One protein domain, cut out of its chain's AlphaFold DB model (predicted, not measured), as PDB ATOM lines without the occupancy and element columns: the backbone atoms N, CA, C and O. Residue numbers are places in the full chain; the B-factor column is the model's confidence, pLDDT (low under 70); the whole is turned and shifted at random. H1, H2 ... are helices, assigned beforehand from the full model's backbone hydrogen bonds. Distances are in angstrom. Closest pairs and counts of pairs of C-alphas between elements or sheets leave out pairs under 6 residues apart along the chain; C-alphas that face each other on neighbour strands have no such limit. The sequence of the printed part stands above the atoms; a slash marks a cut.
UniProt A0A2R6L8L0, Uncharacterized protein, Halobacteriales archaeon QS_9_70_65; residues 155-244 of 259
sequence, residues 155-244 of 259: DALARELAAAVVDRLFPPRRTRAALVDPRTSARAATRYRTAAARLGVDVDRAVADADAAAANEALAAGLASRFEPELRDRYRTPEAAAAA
ATOM      1  N   ASP A 155     152.315 157.809 250.580       97.56
ATOM      2  CA  ASP A 155     151.618 159.106 250.480       97.56
ATOM      3  C   ASP A 155     151.554 159.578 249.023       97.56
ATOM      4  O   ASP A 155     150.484 159.905 248.517       97.56
ATOM      5  N   ALA A 156     152.685 159.545 248.316       97.12
ATOM      6  CA  ALA A 156     152.730 159.976 246.924       97.12
ATOM      7  C   ALA A 156     151.942 159.033 245.993       97.12
ATOM      8  O   ALA A 156     151.212 159.523 245.138       97.12
ATOM      9  N   LEU A 157     151.996 157.711 246.207       96.81
ATOM     10  CA  LEU A 157     151.178 156.738 245.470       96.81
ATOM     11  C   LEU A 157     149.686 157.007 245.657       96.81
ATOM     12  O   LEU A 157     148.947 157.075 244.680       96.81
ATOM     13  N   ALA A 158     149.245 157.204 246.901       97.81
ATOM     14  CA  ALA A 158     147.850 157.495 247.206       97.81
ATOM     15  C   ALA A 158     147.377 158.809 246.567       97.81
ATOM     16  O   ALA A 158     146.266 158.865 246.046       97.81
ATOM     17  N   ARG A 159     148.215 159.854 246.578       98.06
ATOM     18  CA  ARG A 159     147.911 161.149 245.944       98.06
ATOM     19  C   ARG A 159     147.832 161.056 244.428       98.06
ATOM     20  O   ARG A 159     146.880 161.577 243.856       98.06
ATOM     21  N   GLU A 160     148.809 160.416 243.788       98.00
ATOM     22  CA  GLU A 160     148.827 160.239 242.333       98.00
ATOM     23  C   GLU A 160     147.633 159.399 241.871       98.00
ATOM     24  O   GLU A 160     146.902 159.818 240.977       98.00
ATOM     25  N   LEU A 161     147.367 158.278 242.548       97.56
ATOM     26  CA  LEU A 161     146.208 157.430 242.272       97.56
ATOM     27  C   LEU A 161     144.894 158.199 242.444       97.56
ATOM     28  O   LEU A 161     144.020 158.159 241.580       97.56
ATOM     29  N   ALA A 162     144.743 158.926 243.553       98.25
ATOM     30  CA  ALA A 162     143.540 159.705 243.810       98.25
ATOM     31  C   ALA A 162     143.326 160.809 242.768       98.25
ATOM     32  O   ALA A 162     142.196 161.016 242.323       98.25
ATOM     33  N   ALA A 163     144.395 161.493 242.357       98.00
ATOM     34  CA  ALA A 163     144.342 162.493 241.300       98.00
ATOM     35  C   ALA A 163     143.918 161.869 239.963       98.00
ATOM     36  O   ALA A 163     142.997 162.385 239.332       98.00
ATOM     37  N   ALA A 164     144.499 160.727 239.582       97.50
ATOM     38  CA  ALA A 164     144.151 160.018 238.352       97.50
ATOM     39  C   ALA A 164     142.671 159.592 238.325       97.50
ATOM     40  O   ALA A 164     141.967 159.814 237.337       97.50
ATOM     41  N   VAL A 165     142.153 159.057 239.438       97.25
ATOM     42  CA  VAL A 165     140.733 158.687 239.568       97.25
ATOM     43  C   VAL A 165     139.824 159.915 239.471       97.25
ATOM     44  O   VAL A 165     138.814 159.896 238.760       97.25
ATOM     45  N   VAL A 166     140.162 161.008 240.157       97.81
ATOM     46  CA  VAL A 166     139.359 162.237 240.104       97.81
ATOM     47  C   VAL A 166     139.384 162.853 238.709       97.81
ATOM     48  O   VAL A 166     138.324 163.227 238.213       97.81
ATOM     49  N   ASP A 167     140.528 162.898 238.034       96.38
ATOM     50  CA  ASP A 167     140.623 163.415 236.668       96.38
ATOM     51  C   ASP A 167     139.842 162.552 235.671       96.38
ATOM     52  O   ASP A 167     139.191 163.088 234.762       96.38
ATOM     53  N   ARG A 168     139.796 161.231 235.880       95.31
ATOM     54  CA  ARG A 168     138.949 160.323 235.098       95.31
ATOM     55  C   ARG A 168     137.460 160.633 235.261       95.31
ATOM     56  O   ARG A 168     136.721 160.648 234.267       95.31
ATOM     57  N   LEU A 169     137.011 160.882 236.494       94.50
ATOM     58  CA  LEU A 169     135.606 161.139 236.841       94.50
ATOM     59  C   LEU A 169     135.159 162.584 236.574       94.50
ATOM     60  O   LEU A 169     133.975 162.825 236.291       94.50
ATOM     61  N   PHE A 170     136.095 163.528 236.657       96.25
ATOM     62  CA  PHE A 170     135.904 164.969 236.548       96.25
ATOM     63  C   PHE A 170     136.961 165.612 235.633       96.25
ATOM     64  O   PHE A 170     137.728 166.459 236.090       96.25
ATOM     65  N   PRO A 171     136.984 165.309 234.317       94.31
ATOM     66  CA  PRO A 171     138.026 165.835 233.436       94.31
ATOM     67  C   PRO A 171     138.055 167.375 233.464       94.31
ATOM     68  O   PRO A 171     137.080 167.998 233.021       94.31
ATOM     69  N   PRO A 172     139.150 168.018 233.914       90.00
ATOM     70  CA  PRO A 172     139.127 169.392 234.434       90.00
ATOM     71  C   PRO A 172     138.677 170.425 233.396       90.00
ATOM     72  O   PRO A 172     137.923 171.355 233.688       90.00
ATOM     73  N   ARG A 173     139.075 170.243 232.131       93.44
ATOM     74  CA  ARG A 173     138.647 171.127 231.031       93.44
ATOM     75  C   ARG A 173     137.152 170.997 230.733       93.44
ATOM     76  O   ARG A 173     136.492 172.000 230.470       93.44
ATOM     77  N   ARG A 174     136.614 169.772 230.767       92.69
ATOM     78  CA  ARG A 174     135.196 169.502 230.478       92.69
ATOM     79  C   ARG A 174     134.308 169.925 231.643       92.69
ATOM     80  O   ARG A 174     133.255 170.508 231.410       92.69
ATOM     81  N   THR A 175     134.729 169.662 232.877       93.69
ATOM     82  CA  THR A 175     133.976 170.049 234.073       93.69
ATOM     83  C   THR A 175     133.986 171.557 234.278       93.69
ATOM     84  O   THR A 175     132.926 172.112 234.551       93.69
ATOM     85  N   ARG A 176     135.104 172.253 234.018       95.75
ATOM     86  CA  ARG A 176     135.122 173.724 233.972       95.75
ATOM     87  C   ARG A 176     134.143 174.271 232.937       95.75
ATOM     88  O   ARG A 176     133.347 175.143 233.265       95.75
ATOM     89  N   ALA A 177     134.168 173.742 231.711       95.69
ATOM     90  CA  ALA A 177     133.226 174.147 230.666       95.69
ATOM     91  C   ALA A 177     131.762 173.928 231.096       95.69
ATOM     92  O   ALA A 177     130.910 174.774 230.841       95.69
ATOM     93  N   ALA A 178     131.478 172.828 231.800       94.38
ATOM     94  CA  ALA A 178     130.143 172.545 232.309       94.38
ATOM     95  C   ALA A 178     129.720 173.476 233.457       94.38
ATOM     96  O   ALA A 178     128.550 173.840 233.520       94.38
ATOM     97  N   LEU A 179     130.647 173.864 234.343       96.94
ATOM     98  CA  LEU A 179     130.398 174.798 235.448       96.94
ATOM     99  C   LEU A 179     130.106 176.224 234.961       96.94
ATOM    100  O   LEU A 179     129.299 176.911 235.579       96.94
ATOM    101  N   VAL A 180     130.713 176.657 233.851       97.38
ATOM    102  CA  VAL A 180     130.473 178.002 233.293       97.38
ATOM    103  C   VAL A 180     129.230 178.089 232.403       97.38
ATOM    104  O   VAL A 180     128.688 179.179 232.241       97.38
ATOM    105  N   ASP A 181     128.766 176.980 231.815       96.25
ATOM    106  CA  ASP A 181     127.565 176.975 230.970       96.25
ATOM    107  C   ASP A 181     126.290 176.917 231.836       96.25
ATOM    108  O   ASP A 181     126.066 175.915 232.522       96.25
ATOM    109  N   PRO A 182     125.397 177.930 231.779       94.69
ATOM    110  CA  PRO A 182     124.158 177.961 232.559       94.69
ATOM    111  C   PRO A 182     123.241 176.745 232.368       94.69
ATOM    112  O   PRO A 182     122.438 176.445 233.248       94.69
ATOM    113  N   ARG A 183     123.333 176.039 231.233       93.19
ATOM    114  CA  ARG A 183     122.522 174.839 230.964       93.19
ATOM    115  C   ARG A 183     123.012 173.611 231.720       93.19
ATOM    116  O   ARG A 183     122.237 172.685 231.938       93.19
ATOM    117  N   THR A 184     124.289 173.576 232.095       93.75
ATOM    118  CA  THR A 184     124.924 172.398 232.699       93.75
ATOM    119  C   THR A 184     125.513 172.661 234.080       93.75
ATOM    120  O   THR A 184     125.784 171.699 234.802       93.75
ATOM    121  N   SER A 185     125.660 173.926 234.477       95.56
ATOM    122  CA  SER A 185     126.334 174.343 235.708       95.56
ATOM    123  C   SER A 185     125.695 173.755 236.955       95.56
ATOM    124  O   SER A 185     126.397 173.186 237.787       95.56
ATOM    125  N   ALA A 186     124.364 173.784 237.055       94.75
ATOM    126  CA  ALA A 186     123.641 173.210 238.188       94.75
ATOM    127  C   ALA A 186     123.933 171.710 238.351       94.75
ATOM    128  O   ALA A 186     124.200 171.238 239.455       94.75
ATOM    129  N   ARG A 187     123.946 170.962 237.242       92.50
ATOM    130  CA  ARG A 187     124.216 169.522 237.253       92.50
ATOM    131  C   ARG A 187     125.680 169.212 237.553       92.50
ATOM    132  O   ARG A 187     125.950 168.316 238.348       92.50
ATOM    133  N   ALA A 188     126.614 169.956 236.959       94.62
ATOM    134  CA  ALA A 188     128.041 169.825 237.242       94.62
ATOM    135  C   ALA A 188     128.355 170.137 238.715       94.62
ATOM    136  O   ALA A 188     129.064 169.375 239.367       94.62
ATOM    137  N   ALA A 189     127.760 171.199 239.262       96.44
ATOM    138  CA  ALA A 189     127.892 171.570 240.664       96.44
ATOM    139  C   ALA A 189     127.332 170.489 241.600       96.44
ATOM    140  O   ALA A 189     127.994 170.107 242.559       96.44
ATOM    141  N   THR A 190     126.149 169.938 241.301       95.19
ATOM    142  CA  THR A 190     125.595 168.805 242.060       95.19
ATOM    143  C   THR A 190     126.523 167.593 242.017       95.19
ATOM    144  O   THR A 190     126.764 166.990 243.055       95.19
ATOM    145  N   ARG A 191     127.107 167.274 240.853       94.56
ATOM    146  CA  ARG A 191     128.059 166.164 240.700       94.56
ATOM    147  C   ARG A 191     129.270 166.318 241.633       94.56
ATOM    148  O   ARG A 191     129.620 165.361 242.318       94.56
ATOM    149  N   TYR A 192     129.859 167.516 241.702       97.12
ATOM    150  CA  TYR A 192     130.951 167.821 242.636       97.12
ATOM    151  C   TYR A 192     130.513 167.725 244.098       97.12
ATOM    152  O   TYR A 192     131.181 167.059 244.882       97.12
ATOM    153  N   ARG A 193     129.385 168.344 244.470       96.56
ATOM    154  CA  ARG A 193     128.900 168.335 245.861       96.56
ATOM    155  C   ARG A 193     128.565 166.931 246.358       96.56
ATOM    156  O   ARG A 193     128.843 166.627 247.512       96.56
ATOM    157  N   THR A 194     128.013 166.067 245.505       95.19
ATOM    158  CA  THR A 194     127.765 164.663 245.857       95.19
ATOM    159  C   THR A 194     129.071 163.951 246.199       95.19
ATOM    160  O   THR A 194     129.170 163.375 247.280       95.19
ATOM    161  N   ALA A 195     130.086 164.040 245.335       96.50
ATOM    162  CA  ALA A 195     131.389 163.427 245.593       96.50
ATOM    163  C   ALA A 195     132.057 164.015 246.849       96.50
ATOM    164  O   ALA A 195     132.538 163.278 247.708       96.50
ATOM    165  N   ALA A 196     132.008 165.339 247.001       97.25
ATOM    166  CA  ALA A 196     132.569 166.048 248.144       97.25
ATOM    167  C   ALA A 196     131.927 165.611 249.469       97.25
ATOM    168  O   ALA A 196     132.633 165.306 250.428       97.25
ATOM    169  N   ALA A 197     130.599 165.461 249.500       95.69
ATOM    170  CA  ALA A 197     129.874 164.968 250.666       95.69
ATOM    171  C   ALA A 197     130.237 163.516 251.029       95.69
ATOM    172  O   ALA A 197     130.264 163.175 252.211       95.69
ATOM    173  N   ARG A 198     130.535 162.655 250.043       95.19
ATOM    174  CA  ARG A 198     131.010 161.277 250.296       95.19
ATOM    175  C   ARG A 198     132.408 161.256 250.905       95.19
ATOM    176  O   ARG A 198     132.671 160.451 251.796       95.19
ATOM    177  N   LEU A 199     133.276 162.142 250.427       95.94
ATOM    178  CA  LEU A 199     134.672 162.232 250.851       95.94
ATOM    179  C   LEU A 199     134.865 163.092 252.108       95.94
ATOM    180  O   LEU A 199     135.921 163.024 252.728       95.94
ATOM    181  N   GLY A 200     133.845 163.852 252.515       96.00
ATOM    182  CA  GLY A 200     133.912 164.751 253.667       96.00
ATOM    183  C   GLY A 200     134.770 165.993 253.410       96.00
ATOM    184  O   GLY A 200     135.397 166.496 254.338       96.00
ATOM    185  N   VAL A 201     134.817 166.467 252.163       98.25
ATOM    186  CA  VAL A 201     135.580 167.657 251.752       98.25
ATOM    187  C   VAL A 201     134.644 168.790 251.333       98.25
ATOM    188  O   VAL A 201     133.494 168.548 250.967       98.25
ATOM    189  N   ASP A 202     135.131 170.029 251.384       97.81
ATOM    190  CA  ASP A 202     134.401 171.210 250.911       97.81
ATOM    191  C   ASP A 202     134.905 171.621 249.522       97.81
ATOM    192  O   ASP A 202     136.105 171.770 249.294       97.81
ATOM    193  N   VAL A 203     133.967 171.802 248.592       98.19
ATOM    194  CA  VAL A 203     134.217 172.247 247.216       98.19
ATOM    195  C   VAL A 203     133.372 173.465 246.837       98.19
ATOM    196  O   VAL A 203     133.468 173.933 245.704       98.19
ATOM    197  N   ASP A 204     132.534 173.994 247.734       97.94
ATOM    198  CA  ASP A 204     131.480 174.948 247.374       97.94
ATOM    199  C   ASP A 204     132.046 176.251 246.810       97.94
ATOM    200  O   ASP A 204     131.555 176.754 245.797       97.94
ATOM    201  N   ARG A 205     133.127 176.761 247.411       97.75
ATOM    202  CA  ARG A 205     133.829 177.943 246.900       97.75
ATOM    203  C   ARG A 205     134.408 177.694 245.506       97.75
ATOM    204  O   ARG A 205     134.177 178.492 244.605       97.75
ATOM    205  N   ALA A 206     135.122 176.584 245.319       97.88
ATOM    206  CA  ALA A 206     135.739 176.241 244.037       97.88
ATOM    207  C   ALA A 206     134.682 176.052 242.936       97.88
ATOM    208  O   ALA A 206     134.823 176.567 241.830       97.88
ATOM    209  N   VAL A 207     133.572 175.383 243.255       97.62
ATOM    210  CA  VAL A 207     132.434 175.197 242.347       97.62
ATOM    211  C   VAL A 207     131.768 176.532 242.000       97.62
ATOM    212  O   VAL A 207     131.444 176.748 240.832       97.62
ATOM    213  N   ALA A 208     131.585 177.432 242.972       96.81
ATOM    214  CA  ALA A 208     131.018 178.764 242.744       96.81
ATOM    215  C   ALA A 208     131.912 179.638 241.848       96.81
ATOM    216  O   ALA A 208     131.402 180.343 240.977       96.81
ATOM    217  N   ASP A 209     133.231 179.529 242.009       97.50
ATOM    218  CA  ASP A 209     134.232 180.237 241.202       97.50
ATOM    219  C   ASP A 209     134.487 179.555 239.834       97.50
ATOM    220  O   ASP A 209     135.295 180.025 239.032       97.50
ATOM    221  N   ALA A 210     133.790 178.445 239.542       96.88
ATOM    222  CA  ALA A 210     134.020 177.569 238.390       96.88
ATOM    223  C   ALA A 210     135.481 177.077 238.263       96.88
ATOM    224  O   ALA A 210     135.970 176.791 237.162       96.88
ATOM    225  N   ASP A 211     136.170 176.948 239.398       97.50
ATOM    226  CA  ASP A 211     137.525 176.422 239.512       97.50
ATOM    227  C   ASP A 211     137.496 174.897 239.673       97.50
ATOM    228  O   ASP A 211     137.567 174.332 240.765       97.50
ATOM    229  N   ALA A 212     137.370 174.213 238.535       97.56
ATOM    230  CA  ALA A 212     137.393 172.756 238.490       97.56
ATOM    231  C   ALA A 212     138.719 172.161 238.992       97.56
ATOM    232  O   ALA A 212     138.710 171.045 239.492       97.56
ATOM    233  N   ALA A 213     139.843 172.875 238.864       97.12
ATOM    234  CA  ALA A 213     141.133 172.359 239.311       97.12
ATOM    235  C   ALA A 213     141.188 172.317 240.843       97.12
ATOM    236  O   ALA A 213     141.493 171.270 241.405       97.12
ATOM    237  N   ALA A 214     140.792 173.407 241.508       97.88
ATOM    238  CA  ALA A 214     140.711 173.450 242.966       97.88
ATOM    239  C   ALA A 214     139.681 172.449 243.524       97.88
ATOM    240  O   ALA A 214     139.921 171.807 244.546       97.88
ATOM    241  N   ALA A 215     138.542 172.273 242.841       98.25
ATOM    242  CA  ALA A 215     137.558 171.262 243.223       98.25
ATOM    243  C   ALA A 215     138.116 169.832 243.075       98.25
ATOM    244  O   ALA A 215     137.954 169.024 243.990       98.25
ATOM    245  N   ASN A 216     138.800 169.523 241.966       98.44
ATOM    246  CA  ASN A 216     139.449 168.226 241.755       98.44
ATOM    247  C   ASN A 216     140.529 167.958 242.806       98.44
ATOM    248  O   ASN A 216     140.578 166.865 243.357       98.44
ATOM    249  N   GLU A 217     141.358 168.952 243.128       98.38
ATOM    250  CA  GLU A 217     142.403 168.828 244.147       98.38
ATOM    251  C   GLU A 217     141.813 168.492 245.524       98.38
ATOM    252  O   GLU A 217     142.295 167.583 246.200       98.38
ATOM    253  N   ALA A 218     140.718 169.154 245.914       98.50
ATOM    254  CA  ALA A 218     140.024 168.861 247.167       98.50
ATOM    255  C   ALA A 218     139.448 167.432 247.199       98.50
ATOM    256  O   ALA A 218     139.612 166.723 248.195       98.50
ATOM    257  N   LEU A 219     138.812 166.978 246.111       98.50
ATOM    258  CA  LEU A 219     138.327 165.597 246.001       98.50
ATOM    259  C   LEU A 219     139.483 164.587 246.049       98.50
ATOM    260  O   LEU A 219     139.396 163.590 246.765       98.50
ATOM    261  N   ALA A 220     140.579 164.853 245.333       98.44
ATOM    262  CA  ALA A 220     141.744 163.977 245.289       98.44
ATOM    263  C   ALA A 220     142.408 163.869 246.667       98.44
ATOM    264  O   ALA A 220     142.744 162.771 247.098       98.44
ATOM    265  N   ALA A 221     142.519 164.969 247.415       98.38
ATOM    266  CA  ALA A 221     143.019 164.943 248.789       98.38
ATOM    267  C   ALA A 221     142.125 164.103 249.723       98.38
ATOM    268  O   ALA A 221     142.628 163.318 250.534       98.38
ATOM    269  N   GLY A 222     140.799 164.225 249.587       98.00
ATOM    270  CA  GLY A 222     139.840 163.412 250.338       98.00
ATOM    271  C   GLY A 222     139.967 161.918 250.037       98.00
ATOM    272  O   GLY A 222     139.929 161.095 250.951       98.00
ATOM    273  N   LEU A 223     140.171 161.565 248.767       97.50
ATOM    274  CA  LEU A 223     140.334 160.183 248.318       97.50
ATOM    275  C   LEU A 223     141.705 159.600 248.706       97.50
ATOM    276  O   LEU A 223     141.774 158.484 249.220       97.50
ATOM    277  N   ALA A 224     142.786 160.373 248.572       98.06
ATOM    278  CA  ALA A 224     144.130 159.979 249.004       98.06
ATOM    279  C   ALA A 224     144.175 159.656 250.506       98.06
ATOM    280  O   ALA A 224     144.816 158.688 250.911       98.06
ATOM    281  N   SER A 225     143.413 160.401 251.316       96.94
ATOM    282  CA  SER A 225     143.271 160.155 252.759       96.94
ATOM    283  C   SER A 225     142.604 158.810 253.092       96.94
ATOM    284  O   SER A 225     142.669 158.370 254.240       96.94
ATOM    285  N   ARG A 226     141.951 158.155 252.118       95.94
ATOM    286  CA  ARG A 226     141.419 156.785 252.238       95.94
ATOM    287  C   ARG A 226     142.418 155.744 251.739       95.94
ATOM    288  O   ARG A 226     142.655 154.760 252.429       95.94
ATOM    289  N   PHE A 227     143.043 155.993 250.590       96.75
ATOM    290  CA  PHE A 227     144.002 155.062 249.991       96.75
ATOM    291  C   PHE A 227     145.282 154.901 250.808       96.75
ATOM    292  O   PHE A 227     145.770 153.790 250.979       96.75
ATOM    293  N   GLU A 228     145.843 155.987 251.337       97.38
ATOM    294  CA  GLU A 228     147.148 155.938 251.996       97.38
ATOM    295  C   GLU A 228     147.171 154.998 253.224       97.38
ATOM    296  O   GLU A 228     148.090 154.172 253.306       97.38
ATOM    297  N   PRO A 229     146.200 155.048 254.165       97.38
ATOM    298  CA  PRO A 229     146.143 154.084 255.264       97.38
ATOM    299  C   PRO A 229     145.952 152.639 254.794       97.38
ATOM    300  O   PRO A 229     146.623 151.753 255.318       97.38
ATOM    301  N   GLU A 230     145.092 152.397 253.800       96.00
ATOM    302  CA  GLU A 230     144.834 151.053 253.261       96.00
ATOM    303  C   GLU A 230     146.084 150.445 252.625       96.00
ATOM    304  O   GLU A 230     146.447 149.305 252.919       96.00
ATOM    305  N   LEU A 231     146.795 151.221 251.802       96.12
ATOM    306  CA  LEU A 231     148.037 150.777 251.178       96.12
ATOM    307  C   LEU A 231     149.106 150.448 252.228       96.12
ATOM    308  O   LEU A 231     149.830 149.465 252.072       96.12
ATOM    309  N   ARG A 232     149.201 151.237 253.308       97.00
ATOM    310  CA  ARG A 232     150.143 150.973 254.411       97.00
ATOM    311  C   ARG A 232     149.785 149.751 255.241       97.00
ATOM    312  O   ARG A 232     150.692 149.076 255.721       97.00
ATOM    313  N   ASP A 233     148.499 149.508 255.461       97.06
ATOM    314  CA  ASP A 233     148.033 148.354 256.228       97.06
ATOM    315  C   ASP A 233     148.241 147.053 255.440       97.06
ATOM    316  O   ASP A 233     148.739 146.056 255.967       97.06
ATOM    317  N   ARG A 234     147.944 147.089 254.136       96.12
ATOM    318  CA  ARG A 234     147.992 145.917 253.257       96.12
ATOM    319  C   ARG A 234     149.403 145.546 252.806       96.12
ATOM    320  O   ARG A 234     149.716 144.360 252.676       96.12
ATOM    321  N   TYR A 235     150.262 146.531 252.552       96.38
ATOM    322  CA  TYR A 235     151.577 146.304 251.956       96.38
ATOM    323  C   TYR A 235     152.709 146.732 252.882       96.38
ATOM    324  O   TYR A 235     152.699 147.796 253.490       96.38
ATOM    325  N   ARG A 236     153.765 145.914 252.936       96.44
ATOM    326  CA  ARG A 236     154.945 146.199 253.773       96.44
ATOM    327  C   ARG A 236     155.798 147.352 253.246       96.44
ATOM    328  O   ARG A 236     156.523 147.969 254.021       96.44
ATOM    329  N   THR A 237     155.768 147.589 251.936       96.06
ATOM    330  CA  THR A 237     156.653 148.529 251.236       96.06
ATOM    331  C   THR A 237     155.906 149.229 250.097       96.06
ATOM    332  O   THR A 237     155.091 148.566 249.448       96.06
ATOM    333  N   PRO A 238     156.208 150.505 249.794       95.38
ATOM    334  CA  PRO A 238     155.606 151.224 248.669       95.38
ATOM    335  C   PRO A 238     155.789 150.519 247.323       95.38
ATOM    336  O   PRO A 238     154.874 150.515 246.513       95.38
ATOM    337  N   GLU A 239     156.923 149.858 247.097       94.75
ATOM    338  CA  GLU A 239     157.212 149.142 245.848       94.75
ATOM    339  C   GLU A 239     156.278 147.943 245.650       94.75
ATOM    340  O   GLU A 239     155.833 147.669 244.540       94.75
ATOM    341  N   ALA A 240     155.948 147.245 246.740       95.12
ATOM    342  CA  ALA A 240     154.996 146.138 246.716       95.12
ATOM    343  C   ALA A 240     153.563 146.635 246.489       95.12
ATOM    344  O   ALA A 240     152.802 145.965 245.802       95.12
ATOM    345  N   ALA A 241     153.213 147.805 247.038       95.44
ATOM    346  CA  ALA A 241     151.935 148.447 246.755       95.44
ATOM    347  C   ALA A 241     151.840 148.872 245.287       95.44
ATOM    348  O   ALA A 241     150.877 148.504 244.629       95.44
ATOM    349  N   ALA A 242     152.853 149.569 244.765       94.75
ATOM    350  CA  ALA A 242     152.912 150.004 243.371       94.75
ATOM    351  C   ALA A 242     152.804 148.824 242.391       94.75
ATOM    352  O   ALA A 242     152.058 148.902 241.424       94.75
ATOM    353  N   ALA A 243     153.488 147.709 242.672       93.38
ATOM    354  CA  ALA A 243     153.419 146.498 241.851       93.38
ATOM    355  C   ALA A 243     152.068 145.760 241.920       93.38
ATOM    356  O   ALA A 243     151.820 144.882 241.100       93.38
ATOM    357  N   ALA A 244     151.228 146.070 242.911       94.75
ATOM    358  CA  ALA A 244     149.904 145.481 243.088       94.75
ATOM    359  C   ALA A 244     148.771 146.391 242.589       94.75
ATOM    360  O   ALA A 244     147.604 146.028 242.731       94.75
TER     361      ALA A 244
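What this domain is: This is residues 155 to 244 of the 259 residues of an uncharacterized protein of Halobacteriales archaeon QS_9_70_65 (UniProt A0A2R6L8L0). A rod of helices is built along one long, kinked helix, H5: H1 packs steeply against its middle, H2, H3 and H4 gather at its first half, and the short H6 folds back at its far end. The printed part has 90 residues with six named helices, H1 to H6 in chain order, and no named strand: all helix. It is only just compact, close to loose, with a radius of gyration of the C-alphas of 14.6 A and spans of 49 by 22 by 15 A.

Where its parts are: Find C-alpha 155 at (151.618, 159.106, 250.480); from there H1 runs 21.1 A to residue 169. Next come H2, residues 172 to 180, 12.3 A, and H3, residues 185 to 199, 21.1 A. H4 is residues 204 to 208, 6.0 A. H5 starts at C-alpha 212, (137.393, 172.756, 238.490), and runs 32.4 A to residue 234, with a kink of 29 degrees near residue 224. H6, residues 238 to 242, 6.1 A, ends at (152.912, 150.004, 243.371).

How they stand to each other: Start at the hub, H5, which touches five helices. H1 touches it at a steep tilt of 48 degrees, opposite ways; C-alphas 158 and 224 are closest, 4.8 A. H2 touches H5 residues 212 to 216 alone, closest at C-alphas 176 and 212, 5.1 A. H3 touches H5 at a shallow tilt of 24 degrees, the same way, closest at C-alphas 199 and 222, 5.3 A. H4 and H6 each touch H5 only at the corner, H6 only just, with 3 pairs of C-alphas within 8 A. H1 and H3 are apart. Every O i to N i+4 pair is within hydrogen-bond range in H1, H2, H3, H4 and H6; in H5, 16 of 19 are.

The domain as a whole: The C-alphas farthest apart, of Pro 182 and Arg 236, are 49.1 A apart. The five links are tight, the printed part has no cut, and no printed residue is under 70 in pLDDT.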